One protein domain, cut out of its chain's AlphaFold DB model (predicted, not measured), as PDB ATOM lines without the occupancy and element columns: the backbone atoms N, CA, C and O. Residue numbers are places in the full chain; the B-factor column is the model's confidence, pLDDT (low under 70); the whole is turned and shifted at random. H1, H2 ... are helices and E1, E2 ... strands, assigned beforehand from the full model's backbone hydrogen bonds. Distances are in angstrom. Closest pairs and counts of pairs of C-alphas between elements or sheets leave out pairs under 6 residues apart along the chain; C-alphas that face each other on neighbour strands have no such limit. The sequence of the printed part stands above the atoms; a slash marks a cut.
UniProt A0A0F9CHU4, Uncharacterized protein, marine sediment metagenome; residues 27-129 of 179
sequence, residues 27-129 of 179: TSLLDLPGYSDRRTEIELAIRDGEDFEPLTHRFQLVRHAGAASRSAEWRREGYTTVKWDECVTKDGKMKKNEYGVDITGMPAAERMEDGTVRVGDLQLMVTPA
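This is residues 27 to 129 of the 179 residues of an uncharacterized protein of marine sediment metagenome (UniProt A0A0F9CHU4). A small twisted sheet of four antiparallel strands, with the two long strands E1 and E4 side by side and the short strands E3 and E2 after them, has the short helix H2 over E1, while the longest helix, H1, lies off the sheet toward one end of the longest axis. The short helix H3 is near the E3 and E2 end of the sheet, and from it a long loop, residues 88 to 108, goes out and folds back to E2. The printed part has 103 residues with three named helices and four named strands, in the order H1, E1, H2, H3, E2, E3, E4 along the chain, and the sheet's order is E1, E4, E3, E2. The class is mixed, helices and strands, with under half of the residues in named elements: 24 in helices and 20 in strands. The whole is compact, with a radius of gyration of the C-alphas of 14.3 A, and spans 44 by 33 by 24 A.

Helix H1 is residues 35 to 48, 19.9 A from its first C-alpha, at (204.266, 173.731, 163.200), to its last. Strand E1 is residues 57 to 63, 19.4 A long, and begins with C-alpha 57 at (198.314, 167.009, 161.095). Helix H2 follows at residues 71 to 76, 8.8 A, and helix H3 at residues 84 to 87, 5.4 A. Strand E2 is residues 109 to 111, and strand E3 is residues 117 to 119; each measures 7.0 A. Strand E4 is residues 122 to 128, 19.7 A, and ends with C-alpha 128 at (195.171, 164.481, 159.621).

In the sheet, E1 and E2 are the edge strands, and E4 and E3 are inner strands. E1 and E4 are antiparallel at 154 degrees between their directions; N 60 and O 125 are 2.8 A apart, and N 123 and O 62 are 2.7 A apart, both within hydrogen-bond range. E4 and E3 form a hairpin, antiparallel at 126 degrees, with N 119 and O 122 at 2.8 A. E3 and E2 form another hairpin, antiparallel at 140 degrees, with N 110 and O 118 at 2.8 A. E2, E3 and E4 make a meander, each strand the antiparallel neighbour of the one before. From edge to edge the strands' lines turn by 98 degrees. A short pairing outside the named strands joins residues 80 to 81 to residues 125 to 126 of E4, antiparallel. H2 is on the sheet at a height of 9.0 A and lies over E1; it runs along the strands, at 20 degrees to E1 on the local plane. The closest C-alphas of E1 and H2 are those of Val 62 and Ser 71, 6.1 A apart. H3 is on the sheet at a height of 8.3 A and, only just, over none of its strands: 2 of its 4 C-alphas fall on E3. Its closest C-alpha pair with E3 is Trp 84 and Val 117, 5.4 A apart. H1 is not on the sheet, touches no helix, and is apart from E2, E3 and E4. In H1 and H2 every O i to N i+4 pair is within hydrogen-bond range; H3 is too short for such a pair, and its one O i to N i+3 pair is within range.

The two C-alphas farthest apart are those of Gly 49 and Glu 113, 45.6 A. The printed part has no cut. The link from H3 to E2, of 21 residues, is long, and those from E2 to E3 and from E3 to E4 are tight. The mean pLDDT of the printed part is 79.7; residues 27 to 42, residue 54 and residue 67 are under 70.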
ATOM      1  N   THR A  27     207.428 186.830 159.871       43.41
ATOM      2  CA  THR A  27     206.243 187.613 159.461       43.41
ATOM      3  C   THR A  27     205.492 187.011 158.275       43.41
ATOM      4  O   THR A  27     204.519 187.601 157.799       43.41
ATOM      5  N   SER A  28     205.906 185.840 157.788       49.69
ATOM      6  CA  SER A  28     205.130 185.127 156.782       49.69
ATOM      7  C   SER A  28     203.822 184.664 157.414       49.69
ATOM      8  O   SER A  28     203.825 183.903 158.374       49.69
ATOM      9  N   LEU A  29     202.681 185.075 156.854       54.28
ATOM     10  CA  LEU A  29     201.374 184.537 157.253       54.28
ATOM     11  C   LEU A  29     201.302 183.011 157.065       54.28
ATOM     12  O   LEU A  29     200.452 182.365 157.664       54.28
ATOM     13  N   LEU A  30     202.176 182.443 156.226       53.28
ATOM     14  CA  LEU A  30     202.293 181.004 155.998       53.28
ATOM     15  C   LEU A  30     203.175 180.301 157.036       53.28
ATOM     16  O   LEU A  30     203.147 179.073 157.086       53.28
ATOM     17  N   ASP A  31     203.929 181.049 157.845       56.81
ATOM     18  CA  ASP A  31     204.712 180.493 158.939       56.81
ATOM     19  C   ASP A  31     203.862 180.442 160.203       56.81
ATOM     20  O   ASP A  31     203.434 181.456 160.754       56.81
ATOM     21  N   LEU A  32     203.579 179.213 160.631       63.66
ATOM     22  CA  LEU A  32     202.792 178.922 161.815       63.66
ATOM     23  C   LEU A  32     203.755 178.426 162.897       63.66
ATOM     24  O   LEU A  32     204.215 177.282 162.796       63.66
ATOM     25  N   PRO A  33     204.089 179.252 163.907       57.81
ATOM     26  CA  PRO A  33     205.026 178.871 164.959       57.81
ATOM     27  C   PRO A  33     204.658 177.529 165.609       57.81
ATOM     28  O   PRO A  33     203.479 177.172 165.729       57.81
ATOM     29  N   GLY A  34     205.670 176.737 165.964       60.44
ATOM     30  CA  GLY A  34     205.518 175.367 166.464       60.44
ATOM     31  C   GLY A  34     205.261 174.315 165.375       60.44
ATOM     32  O   GLY A  34     205.813 173.218 165.453       60.44
ATOM     33  N   TYR A  35     204.489 174.637 164.331       60.19
ATOM     34  CA  TYR A  35     204.266 173.731 163.200       60.19
ATOM     35  C   TYR A  35     205.362 173.859 162.138       60.19
ATOM     36  O   TYR A  35     205.925 172.850 161.709       60.19
ATOM     37  N   SER A  36     205.654 175.090 161.698       60.75
ATOM     38  CA  SER A  36     206.717 175.373 160.724       60.75
ATOM     39  C   SER A  36     208.076 174.926 161.263       60.75
ATOM     40  O   SER A  36     208.823 174.288 160.530       60.75
ATOM     41  N   ASP A  37     208.333 175.135 162.557       63.47
ATOM     42  CA  ASP A  37     209.576 174.714 163.216       63.47
ATOM     43  C   ASP A  37     209.758 173.192 163.148       63.47
ATOM     44  O   ASP A  37     210.765 172.705 162.638       63.47
ATOM     45  N   ARG A  38     208.730 172.423 163.539       64.88
ATOM     46  CA  ARG A  38     208.756 170.952 163.448       64.88
ATOM     47  C   ARG A  38     208.877 170.447 162.020       64.88
ATOM     48  O   ARG A  38     209.500 169.421 161.770       64.88
ATOM     49  N   ARG A  39     208.258 171.137 161.061       68.94
ATOM     50  CA  ARG A  39     208.403 170.792 159.647       68.94
ATOM     51  C   ARG A  39     209.849 170.978 159.191       68.94
ATOM     52  O   ARG A  39     210.373 170.094 158.520       68.94
ATOM     53  N   THR A  40     210.480 172.090 159.553       66.38
ATOM     54  CA  THR A  40     211.887 172.353 159.238       66.38
ATOM     55  C   THR A  40     212.810 171.344 159.918       66.38
ATOM     56  O   THR A  40     213.708 170.829 159.262       66.38
ATOM     57  N   GLU A  41     212.561 170.993 161.181       69.50
ATOM     58  CA  GLU A  41     213.295 169.933 161.891       69.50
ATOM     59  C   GLU A  41     213.220 168.593 161.145       69.50
ATOM     60  O   GLU A  41     214.244 167.947 160.937       69.50
ATOM     61  N   ILE A  42     212.036 168.204 160.661       66.88
ATOM     62  CA  ILE A  42     211.854 166.981 159.866       66.88
ATOM     63  C   ILE A  42     212.590 167.064 158.525       66.88
ATOM     64  O   ILE A  42     213.230 166.099 158.115       66.88
ATOM     65  N   GLU A  43     212.515 168.195 157.820       72.00
ATOM     66  CA  GLU A  43     213.214 168.380 156.540       72.00
ATOM     67  C   GLU A  43     214.745 168.306 156.715       72.00
ATOM     68  O   GLU A  43     215.432 167.727 155.868       72.00
ATOM     69  N   LEU A  44     215.274 168.826 157.829       71.00
ATOM     70  CA  LEU A  44     216.685 168.699 158.202       71.00
ATOM     71  C   LEU A  44     217.050 167.250 158.560       71.00
ATOM     72  O   LEU A  44     218.025 166.738 158.018       71.00
ATOM     73  N   ALA A  45     216.242 166.565 159.372       70.62
ATOM     74  CA  ALA A  45     216.464 165.163 159.733       70.62
ATOM     75  C   ALA A  45     216.466 164.241 158.500       70.62
ATOM     76  O   ALA A  45     217.353 163.406 158.353       70.62
ATOM     77  N   ILE A  46     215.545 164.448 157.548       74.06
ATOM     78  CA  ILE A  46     215.523 163.713 156.271       74.06
ATOM     79  C   ILE A  46     216.818 163.931 155.482       74.06
ATOM     80  O   ILE A  46     217.365 162.979 154.923       74.06
ATOM     81  N   ARG A  47     217.304 165.177 155.409       75.06
ATOM     82  CA  ARG A  47     218.551 165.510 154.705       75.06
ATOM     83  C   ARG A  47     219.759 164.844 155.361       75.06
ATOM     84  O   ARG A  47     220.643 164.368 154.652       75.06
ATOM     85  N   ASP A  48     219.776 164.823 156.686       81.62
ATOM     86  CA  ASP A  48     220.902 164.345 157.483       81.62
ATOM     87  C   ASP A  48     220.819 162.821 157.744       81.62
ATOM     88  O   ASP A  48     221.755 162.222 158.271       81.62
ATOM     89  N   GLY A  49     219.749 162.166 157.266       79.81
ATOM     90  CA  GLY A  49     219.543 160.716 157.347       79.81
ATOM     91  C   GLY A  49     219.134 160.230 158.737       79.81
ATOM     92  O   GLY A  49     219.352 159.063 159.063       79.81
ATOM     93  N   GLU A  50     218.578 161.120 159.553       81.69
ATOM     94  CA  GLU A  50     218.174 160.861 160.931       81.69
ATOM     95  C   GLU A  50     216.701 160.437 161.022       81.69
ATOM     96  O   GLU A  50     215.861 160.813 160.197       81.69
ATOM     97  N   ASP A  51     216.380 159.657 162.057       74.94
ATOM     98  CA  ASP A  51     214.997 159.321 162.392       74.94
ATOM     99  C   ASP A  51     214.260 160.562 162.911       74.94
ATOM    100  O   ASP A  51     214.792 161.350 163.694       74.94
ATOM    101  N   PHE A  52     212.999 160.714 162.515       73.38
ATOM    102  CA  PHE A  52     212.160 161.840 162.914       73.38
ATOM    103  C   PHE A  52     210.745 161.388 163.270       73.38
ATOM    104  O   PHE A  52     210.233 160.390 162.758       73.38
ATOM    105  N   GLU A  53     210.080 162.159 164.128       70.38
ATOM    106  CA  GLU A  53     208.671 161.940 164.442       70.38
ATOM    107  C   GLU A  53     207.787 162.650 163.399       70.38
ATOM    108  O   GLU A  53     207.942 163.855 163.176       70.38
ATOM    109  N   PRO A  54     206.869 161.943 162.716       68.62
ATOM    110  CA  PRO A  54     206.072 162.538 161.652       68.62
ATOM    111  C   PRO A  54     205.036 163.530 162.195       68.62
ATOM    112  O   PRO A  54     204.442 163.340 163.257       68.62
ATOM    113  N   LEU A  55     204.741 164.571 161.408       72.25
ATOM    114  CA  LEU A  55     203.622 165.468 161.700       72.25
ATOM    115  C   LEU A  55     202.302 164.699 161.606       72.25
ATOM    116  O   LEU A  55     201.983 164.121 160.569       72.25
ATOM    117  N   THR A  56     201.507 164.754 162.672       79.00
ATOM    118  CA  THR A  56     200.195 164.093 162.742       79.00
ATOM    119  C   THR A  56     199.129 164.826 161.930       79.00
ATOM    120  O   THR A  56     198.196 164.206 161.421       79.00
ATOM    121  N   HIS A  57     199.280 166.143 161.764       83.62
ATOM    122  CA  HIS A  57     198.314 167.009 161.095       83.62
ATOM    123  C   HIS A  57     198.969 167.907 160.042       83.62
ATOM    124  O   HIS A  57     200.181 168.129 160.009       83.62
ATOM    125  N   ARG A  58     198.136 168.440 159.153       80.50
ATOM    126  CA  ARG A  58     198.456 169.483 158.178       80.50
ATOM    127  C   ARG A  58     197.512 170.647 158.402       80.50
ATOM    128  O   ARG A  58     196.316 170.424 158.577       80.50
ATOM    129  N   PHE A  59     198.039 171.867 158.401       83.88
ATOM    130  CA  PHE A  59     197.225 173.071 158.505       83.88
ATOM    131  C   PHE A  59     197.073 173.749 157.145       83.88
ATOM    132  O   PHE A  59     197.895 173.576 156.246       83.88
ATOM    133  N   GLN A  60     196.011 174.534 157.016       82.62
ATOM    134  CA  GLN A  60     195.759 175.406 155.886       82.62
ATOM    135  C   GLN A  60     195.104 176.690 156.393       82.62
ATOM    136  O   GLN A  60     194.142 176.651 157.163       82.62
ATOM    137  N   LEU A  61     195.599 177.833 155.925       84.19
ATOM    138  CA  LEU A  61     194.878 179.093 156.035       84.19
ATOM    139  C   LEU A  61     193.936 179.214 154.839       84.19
ATOM    140  O   LEU A  61     194.365 179.198 153.683       84.19
ATOM    141  N   VAL A  62     192.639 179.279 155.127       83.00
ATOM    142  CA  VAL A  62     191.575 179.258 154.124       83.00
ATOM    143  C   VAL A  62     190.803 180.559 154.186       83.00
ATOM    144  O   VAL A  62     190.269 180.912 155.234       83.00
ATOM    145  N   ARG A  63     190.668 181.251 153.055       82.31
ATOM    146  CA  ARG A  63     189.830 182.450 152.974       82.31
ATOM    147  C   ARG A  63     188.398 182.117 153.402       82.31
ATOM    148  O   ARG A  63     187.766 181.224 152.829       82.31
ATOM    149  N   HIS A  64     187.918 182.816 154.426       79.62
ATOM    150  CA  HIS A  64     186.639 182.522 155.074       79.62
ATOM    151  C   HIS A  64     185.504 183.431 154.601       79.62
ATOM    152  O   HIS A  64     184.349 183.004 154.564       79.62
ATOM    153  N   ALA A  65     185.819 184.663 154.203       75.12
ATOM    154  CA  ALA A  65     184.839 185.663 153.798       75.12
ATOM    155  C   ALA A  65     185.027 186.124 152.342       75.12
ATOM    156  O   ALA A  65     186.102 185.997 151.752       75.12
ATOM    157  N   GLY A  66     183.955 186.682 151.774       72.88
ATOM    158  CA  GLY A  66     183.919 187.207 150.408       72.88
ATOM    159  C   GLY A  66     183.681 186.145 149.329       72.88
ATOM    160  O   GLY A  66     183.506 184.961 149.614       72.88
ATOM    161  N   ALA A  67     183.686 186.582 148.067       62.62
ATOM    162  CA  ALA A  67     183.400 185.736 146.902       62.62
ATOM    163  C   ALA A  67     184.394 184.574 146.711       62.62
ATOM    164  O   ALA A  67     184.074 183.587 146.059       62.62
ATOM    165  N   ALA A  68     185.583 184.678 147.307       70.12
ATOM    166  CA  ALA A  68     186.619 183.651 147.280       70.12
ATOM    167  C   ALA A  68     186.650 182.790 148.562       70.12
ATOM    168  O   ALA A  68     187.665 182.153 148.848       70.12
ATOM    169  N   SER A  69     185.570 182.773 149.357       80.19
ATOM    170  CA  SER A  69     185.459 181.877 150.512       80.19
ATOM    171  C   SER A  69     185.451 180.417 150.063       80.19
ATOM    172  O   SER A  69     184.616 180.010 149.255       80.19
ATOM    173  N   ARG A  70     186.373 179.614 150.605       78.88
ATOM    174  CA  ARG A  70     186.469 178.173 150.302       78.88
ATOM    175  C   ARG A  70     186.302 177.285 151.530       78.88
ATOM    176  O   ARG A  70     186.404 176.071 151.413       78.88
ATOM    177  N   SER A  71     185.988 177.836 152.705       82.12
ATOM    178  CA  SER A  71     185.922 177.053 153.951       82.12
ATOM    179  C   SER A  71     184.985 175.840 153.872       82.12
ATOM    180  O   SER A  71     185.283 174.803 154.450       82.12
ATOM    181  N   ALA A  72     183.866 175.929 153.144       84.81
ATOM    182  CA  ALA A  72     182.955 174.795 152.965       84.81
ATOM    183  C   ALA A  72     183.549 173.667 152.102       84.81
ATOM    184  O   ALA A  72     183.268 172.496 152.338       84.81
ATOM    185  N   GLU A  73     184.370 174.003 151.110       84.12
ATOM    186  CA  GLU A  73     185.063 173.032 150.265       84.12
ATOM    187  C   GLU A  73     186.108 172.263 151.066       84.12
ATOM    188  O   GLU A  73     186.020 171.043 151.152       84.12
ATOM    189  N   TRP A  74     186.975 172.979 151.779       84.25
ATOM    190  CA  TRP A  74     187.975 172.369 152.652       84.25
ATOM    191  C   TRP A  74     187.339 171.483 153.735       84.25
ATOM    192  O   TRP A  74     187.830 170.390 154.012       84.25
ATOM    193  N   ARG A  75     186.183 171.873 154.298       88.50
ATOM    194  CA  ARG A  75     185.433 170.995 155.221       88.50
ATOM    195  C   ARG A  75     184.972 169.694 154.569       88.50
ATOM    196  O   ARG A  75     185.057 168.648 155.206       88.50
ATOM    197  N   ARG A  76     184.510 169.732 153.315       86.06
ATOM    198  CA  ARG A  76     184.128 168.515 152.570       86.06
ATOM    199  C   ARG A  76     185.323 167.601 152.306       86.06
ATOM    200  O   ARG A  76     185.147 166.390 152.244       86.06
ATOM    201  N   GLU A  77     186.519 168.165 152.199       81.25
ATOM    202  CA  GLU A  77     187.766 167.406 152.068       81.25
ATOM    203  C   GLU A  77     188.261 166.814 153.398       81.25
ATOM    204  O   GLU A  77     189.200 166.021 153.416       81.25
ATOM    205  N   GLY A  78     187.604 167.122 154.519       84.75
ATOM    206  CA  GLY A  78     187.958 166.600 155.839       84.75
ATOM    207  C   GLY A  78     188.874 167.521 156.640       84.75
ATOM    208  O   GLY A  78     189.543 167.062 157.567       84.75
ATOM    209  N   TYR A  79     188.921 168.812 156.300       89.88
ATOM    210  CA  TYR A  79     189.530 169.815 157.164       89.88
ATOM    211  C   TYR A  79     188.549 170.276 158.242       89.88
ATOM    212  O   TYR A  79     187.390 170.600 157.974       89.88
ATOM    213  N   THR A  80     189.034 170.375 159.469       92.38
ATOM    214  CA  THR A  80     188.312 170.892 160.626       92.38
ATOM    215  C   THR A  80     188.786 172.303 160.939       92.38
ATOM    216  O   THR A  80     189.936 172.670 160.712       92.38
ATOM    217  N   THR A  81     187.872 173.146 161.414       92.88
ATOM    218  CA  THR A  81     188.224 174.501 161.841       92.88
ATOM    219  C   THR A  81     188.783 174.455 163.256       92.88
ATOM    220  O   THR A  81     188.118 173.929 164.144       92.88
ATOM    221  N   VAL A  82     189.952 175.059 163.463       91.81
ATOM    222  CA  VAL A  82     190.607 175.109 164.777       91.81
ATOM    223  C   VAL A  82     189.871 176.074 165.704       91.81
ATOM    224  O   VAL A  82     189.544 177.204 165.311       91.81
ATOM    225  N   LYS A  83     189.610 175.644 166.942       94.06
ATOM    226  CA  LYS A  83     189.027 176.499 167.981       94.06
ATOM    227  C   LYS A  83     190.112 177.162 168.821       94.06
ATOM    228  O   LYS A  83     191.117 176.557 169.177       94.06
ATOM    229  N   TRP A  84     189.874 178.411 169.203       92.56
ATOM    230  CA  TRP A  84     190.802 179.195 170.017       92.56
ATOM    231  C   TRP A  84     191.152 178.491 171.336       92.56
ATOM    232  O   TRP A  84     192.319 178.397 171.707       92.56
ATOM    233  N   ASP A  85     190.147 177.920 172.005       92.75
ATOM    234  CA  ASP A  85     190.300 177.245 173.303       92.75
ATOM    235  C   ASP A  85     191.020 175.876 173.206       92.75
ATOM    236  O   ASP A  85     191.388 175.263 174.220       92.75
ATOM    237  N   GLU A  86     191.244 175.369 171.989       90.88
ATOM    238  CA  GLU A  86     192.097 174.200 171.737       90.88
ATOM    239  C   GLU A  86     193.578 174.598 171.734       90.88
ATOM    240  O   GLU A  86     194.409 173.830 172.219       90.88
ATOM    241  N   CYS A  87     193.896 175.812 171.275       88.69
ATOM    242  CA  CYS A  87     195.264 176.305 171.106       88.69
ATOM    243  C   CYS A  87     195.763 177.212 172.234       88.69
ATOM    244  O   CYS A  87     196.974 177.322 172.425       88.69
ATOM    245  N   VAL A  88     194.868 177.852 172.990       90.00
ATOM    246  CA  VAL A  88     195.227 178.846 174.011       90.00
ATOM    247  C   VAL A  88     194.528 178.524 175.331       90.00
ATOM    248  O   VAL A  88     193.358 178.145 175.366       90.00
ATOM    249  N   THR A  89     195.254 178.637 176.444       89.56
ATOM    250  CA  THR A  89     194.689 178.503 177.791       89.56
ATOM    251  C   THR A  89     193.828 179.718 178.144       89.56
ATOM    252  O   THR A  89     193.908 180.768 177.508       89.56
ATOM    253  N   LYS A  90     193.025 179.620 179.212       88.81
ATOM    254  CA  LYS A  90     192.228 180.759 179.705       88.81
ATOM    255  C   LYS A  90     193.082 181.985 180.063       88.81
ATOM    256  O   LYS A  90     192.591 183.101 179.971       88.81
ATOM    257  N   ASP A  91     194.348 181.766 180.411       87.56
ATOM    258  CA  ASP A  91     195.314 182.810 180.770       87.56
ATOM    259  C   ASP A  91     196.066 183.381 179.552       87.56
ATOM    260  O   ASP A  91     197.054 184.095 179.720       87.56
ATOM    261  N   GLY A  92     195.660 183.033 178.324       82.94
ATOM    262  CA  GLY A  92     196.277 183.540 177.095       82.94
ATOM    263  C   GLY A  92     197.600 182.867 176.710       82.94
ATOM    264  O   GLY A  92     198.303 183.374 175.843       82.94
ATOM    265  N   LYS A  93     197.963 181.741 177.338       87.75
ATOM    266  CA  LYS A  93     199.216 181.018 177.049       87.75
ATOM    267  C   LYS A  93     199.001 179.913 176.024       87.75
ATOM    268  O   LYS A  93     197.910 179.352 175.951       87.75
ATOM    269  N   MET A  94     200.056 179.543 175.296       85.62
ATOM    270  CA  MET A  94     200.024 178.387 174.399       85.62
ATOM    271  C   MET A  94     199.562 177.135 175.155       85.62
ATOM    272  O   MET A  94     200.098 176.775 176.208       85.62
ATOM    273  N   LYS A  95     198.567 176.449 174.596       88.69
ATOM    274  CA  LYS A  95     198.115 175.133 175.032       88.69
ATOM    275  C   LYS A  95     198.641 174.096 174.049       88.69
ATOM    276  O   LYS A  95     198.359 174.166 172.853       88.69
ATOM    277  N   LYS A  96     199.376 173.104 174.563       84.06
ATOM    278  CA  LYS A  96     199.811 171.955 173.761       84.06
ATOM    279  C   LYS A  96     198.570 171.258 173.196       84.06
ATOM    280  O   LYS A  96     197.735 170.772 173.955       84.06
ATOM    281  N   ASN A  97     198.466 171.243 171.874       84.69
ATOM    282  CA  ASN A  97     197.368 170.637 171.130       84.69
ATOM    283  C   ASN A  97     197.888 169.514 170.228       84.69
ATOM    284  O   ASN A  97     199.084 169.422 169.946       84.69
ATOM    285  N   GLU A  98     196.975 168.651 169.790       81.12
ATOM    286  CA  GLU A  98     197.279 167.520 168.907       81.12
ATOM    287  C   GLU A  98     197.745 167.956 167.505       81.12
ATOM    288  O   GLU A  98     198.384 167.179 166.795       81.12
ATOM    289  N   TYR A  99     197.465 169.209 167.128       81.06
ATOM    290  CA  TYR A  99     197.818 169.789 165.832       81.06
ATOM    291  C   TYR A  99     199.269 170.289 165.777       81.06
ATOM    292  O   TYR A  99     199.793 170.510 164.688       81.06
ATOM    293  N   GLY A 100     199.918 170.479 166.934       76.56
ATOM    294  CA  GLY A 100     201.261 171.055 167.028       76.56
ATOM    295  C   GLY A 100     201.328 172.542 166.663       76.56
ATOM    296  O   GLY A 100     202.388 173.021 166.281       76.56
ATOM    297  N   VAL A 101     200.207 173.261 166.753       81.12
ATOM    298  CA  VAL A 101     200.093 174.665 166.342       81.12
ATOM    299  C   VAL A 101     200.257 175.604 167.536       81.12
ATOM    300  O   VAL A 101     199.562 175.429 168.538       81.12
ATOM    301  N   ASP A 102     201.089 176.640 167.414       85.75
ATOM    302  CA  ASP A 102     201.118 177.769 168.348       85.75
ATOM    303  C   ASP A 102     200.569 179.047 167.697       85.75
ATOM    304  O   ASP A 102     201.226 179.690 166.881       85.75
ATOM    305  N   ILE A 103     199.353 179.438 168.091       85.88
ATOM    306  CA  ILE A 103     198.737 180.689 167.624       85.88
ATOM    307  C   ILE A 103     199.114 181.894 168.491       85.88
ATOM    308  O   ILE A 103     198.861 183.024 168.093       85.88
ATOM    309  N   THR A 104     199.706 181.687 169.673       83.50
ATOM    310  CA  THR A 104     200.109 182.795 170.559       83.50
ATOM    311  C   THR A 104     201.339 183.530 170.036       83.50
ATOM    312  O   THR A 104     201.501 184.720 170.294       83.50
ATOM    313  N   GLY A 105     202.160 182.843 169.237       76.69
ATOM    314  CA  GLY A 105     203.253 183.439 168.475       76.69
ATOM    315  C   GLY A 105     202.813 184.191 167.214       76.69
ATOM    316  O   GLY A 105     203.662 184.794 166.566       76.69
ATOM    317  N   MET A 106     201.524 184.174 166.849       78.50
ATOM    318  CA  MET A 106     201.000 184.868 165.668       78.50
ATOM    319  C   MET A 106     200.347 186.205 166.061       78.50
ATOM    320  O   MET A 106     199.227 186.205 166.571       78.50
ATOM    321  N   PRO A 107     200.960 187.365 165.764       71.44
ATOM    322  CA  PRO A 107     200.420 188.663 166.183       71.44
ATOM    323  C   PRO A 107     199.054 189.000 165.567       71.44
ATOM    324  O   PRO A 107     198.290 189.765 166.142       71.44
ATOM    325  N   ALA A 108     198.763 188.444 164.388       80.69
ATOM    326  CA  ALA A 108     197.527 188.674 163.646       80.69
ATOM    327  C   ALA A 108     196.440 187.615 163.921       80.69
ATOM    328  O   ALA A 108     195.407 187.629 163.255       80.69
ATOM    329  N   ALA A 109     196.677 186.672 164.842       85.50
ATOM    330  CA  ALA A 109     195.678 185.673 165.198       85.50
ATOM    331  C   ALA A 109     194.606 186.271 166.119       85.50
ATOM    332  O   ALA A 109     194.896 186.794 167.192       85.50
ATOM    333  N   GLU A 110     193.347 186.132 165.716       89.44
ATOM    334  CA  GLU A 110     192.189 186.684 166.407       89.44
ATOM    335  C   GLU A 110     191.181 185.588 166.767       89.44
ATOM    336  O   GLU A 110     190.939 184.637 166.009       89.44
ATOM    337  N   ARG A 111     190.569 185.742 167.947       92.81
ATOM    338  CA  ARG A 111     189.436 184.926 168.386       92.81
ATOM    339  C   ARG A 111     188.150 185.515 167.830       92.81
ATOM    340  O   ARG A 111     187.750 186.610 168.214       92.81
ATOM    341  N   MET A 112     187.456 184.744 167.006       91.38
ATOM    342  CA  MET A 112     186.136 185.120 166.504       91.38
ATOM    343  C   MET A 112     185.020 184.822 167.512       91.38
ATOM    344  O   MET A 112     185.186 184.008 168.423       91.38
ATOM    345  N   GLU A 113     183.843 185.421 167.301       89.31
ATOM    346  CA  GLU A 113     182.633 185.177 168.110       89.31
ATOM    347  C   GLU A 113     182.227 183.694 168.154       89.31
ATOM    348  O   GLU A 113     181.775 183.196 169.180       89.31
ATOM    349  N   ASP A 114     182.454 182.953 167.064       88.38
ATOM    350  CA  ASP A 114     182.194 181.508 166.960       88.38
ATOM    351  C   ASP A 114     183.284 180.629 167.620       88.38
ATOM    352  O   ASP A 114     183.280 179.393 167.502       88.38
ATOM    353  N   GLY A 115     184.248 181.269 168.287       90.44
ATOM    354  CA  GLY A 115     185.385 180.651 168.957       90.44
ATOM    355  C   GLY A 115     186.448 180.093 168.014       90.44
ATOM    356  O   GLY A 115     187.314 179.352 168.474       90.44
ATOM    357  N   THR A 116     186.387 180.378 166.710       92.56
ATOM    358  CA  THR A 116     187.395 179.924 165.740       92.56
ATOM    359  C   THR A 116     188.595 180.862 165.690       92.56
ATOM    360  O   THR A 116     188.506 182.029 166.077       92.56
ATOM    361  N   VAL A 117     189.724 180.334 165.216       89.88
ATOM    362  CA  VAL A 117     190.940 181.119 164.983       89.88
ATOM    363  C   VAL A 117     190.918 181.698 163.571       89.88
ATOM    364  O   VAL A 117     190.763 180.958 162.587       89.88
ATOM    365  N   ARG A 118     191.111 183.015 163.460       89.00
ATOM    366  CA  ARG A 118     191.334 183.700 162.183       89.00
ATOM    367  C   ARG A 118     192.626 184.491 162.183       89.00
ATOM    368  O   ARG A 118     193.123 184.866 163.233       89.00
ATOM    369  N   VAL A 119     193.142 184.731 160.987       86.00
ATOM    370  CA  VAL A 119     194.280 185.603 160.721       86.00
ATOM    371  C   VAL A 119     193.861 186.529 159.583       86.00
ATOM    372  O   VAL A 119     193.866 186.130 158.417       86.00
ATOM    373  N   GLY A 120     193.383 187.727 159.921       84.06
ATOM    374  CA  GLY A 120     192.715 188.610 158.961       84.06
ATOM    375  C   GLY A 120     191.469 187.961 158.336       84.06
ATOM    376  O   GLY A 120     190.539 187.557 159.034       84.06
ATOM    377  N   ASP A 121     191.439 187.838 157.006       83.00
ATOM    378  CA  ASP A 121     190.337 187.211 156.258       83.00
ATOM    379  C   ASP A 121     190.475 185.682 156.092       83.00
ATOM    380  O   ASP A 121     189.618 185.027 155.477       83.00
ATOM    381  N   LEU A 122     191.532 185.102 156.664       87.25
ATOM    382  CA  LEU A 122     191.837 183.678 156.622       87.25
ATOM    383  C   LEU A 122     191.376 182.986 157.909       87.25
ATOM    384  O   LEU A 122     191.533 183.498 159.012       87.25
ATOM    385  N   GLN A 123     190.827 181.787 157.776       89.94
ATOM    386  CA  GLN A 123     190.473 180.891 158.869       89.94
ATOM    387  C   GLN A 123     191.469 179.738 158.922       89.94
ATOM    388  O   GLN A 123     191.764 179.117 157.898       89.94
ATOM    389  N   LEU A 124     191.954 179.439 160.127       90.19
ATOM    390  CA  LEU A 124     192.843 178.312 160.359       90.19
ATOM    391  C   LEU A 124     192.049 177.004 160.351       90.19
ATOM    392  O   LEU A 124     191.078 176.825 161.095       90.19
ATOM    393  N   MET A 125     192.476 176.080 159.499       90.69
ATOM    394  CA  MET A 125     191.902 174.749 159.387       90.69
ATOM    395  C   MET A 125     192.995 173.685 159.435       90.69
ATOM    396  O   MET A 125     194.112 173.927 158.984       90.69
ATOM    397  N   VAL A 126     192.677 172.507 159.965       89.50
ATOM    398  CA  VAL A 126     193.604 171.376 160.105       89.50
ATOM    399  C   VAL A 126     192.982 170.088 159.583       89.50
ATOM    400  O   VAL A 126     191.767 169.941 159.554       89.50
ATOM    401  N   THR A 127     193.803 169.141 159.155       86.69
ATOM    402  CA  THR A 127     193.368 167.786 158.789       86.69
ATOM    403  C   THR A 127     194.464 166.783 159.157       86.69
ATOM    404  O   THR A 127     195.635 167.176 159.196       86.69
ATOM    405  N   PRO A 128     194.149 165.504 159.429       85.50
ATOM    406  CA  PRO A 128     195.171 164.481 159.621       85.50
ATOM    407  C   PRO A 128     196.113 164.389 158.414       85.50
ATOM    408  O   PRO A 128     195.676 164.471 157.262       85.50
ATOM    409  N   ALA A 129     197.408 164.196 158.664       79.94
ATOM    410  CA  ALA A 129     198.429 164.188 157.618       79.94
ATOM    411  C   ALA A 129     198.177 163.111 156.547       79.94
ATOM    412  O   ALA A 129     198.389 163.365 155.361       79.94
TER     413      ALA A 129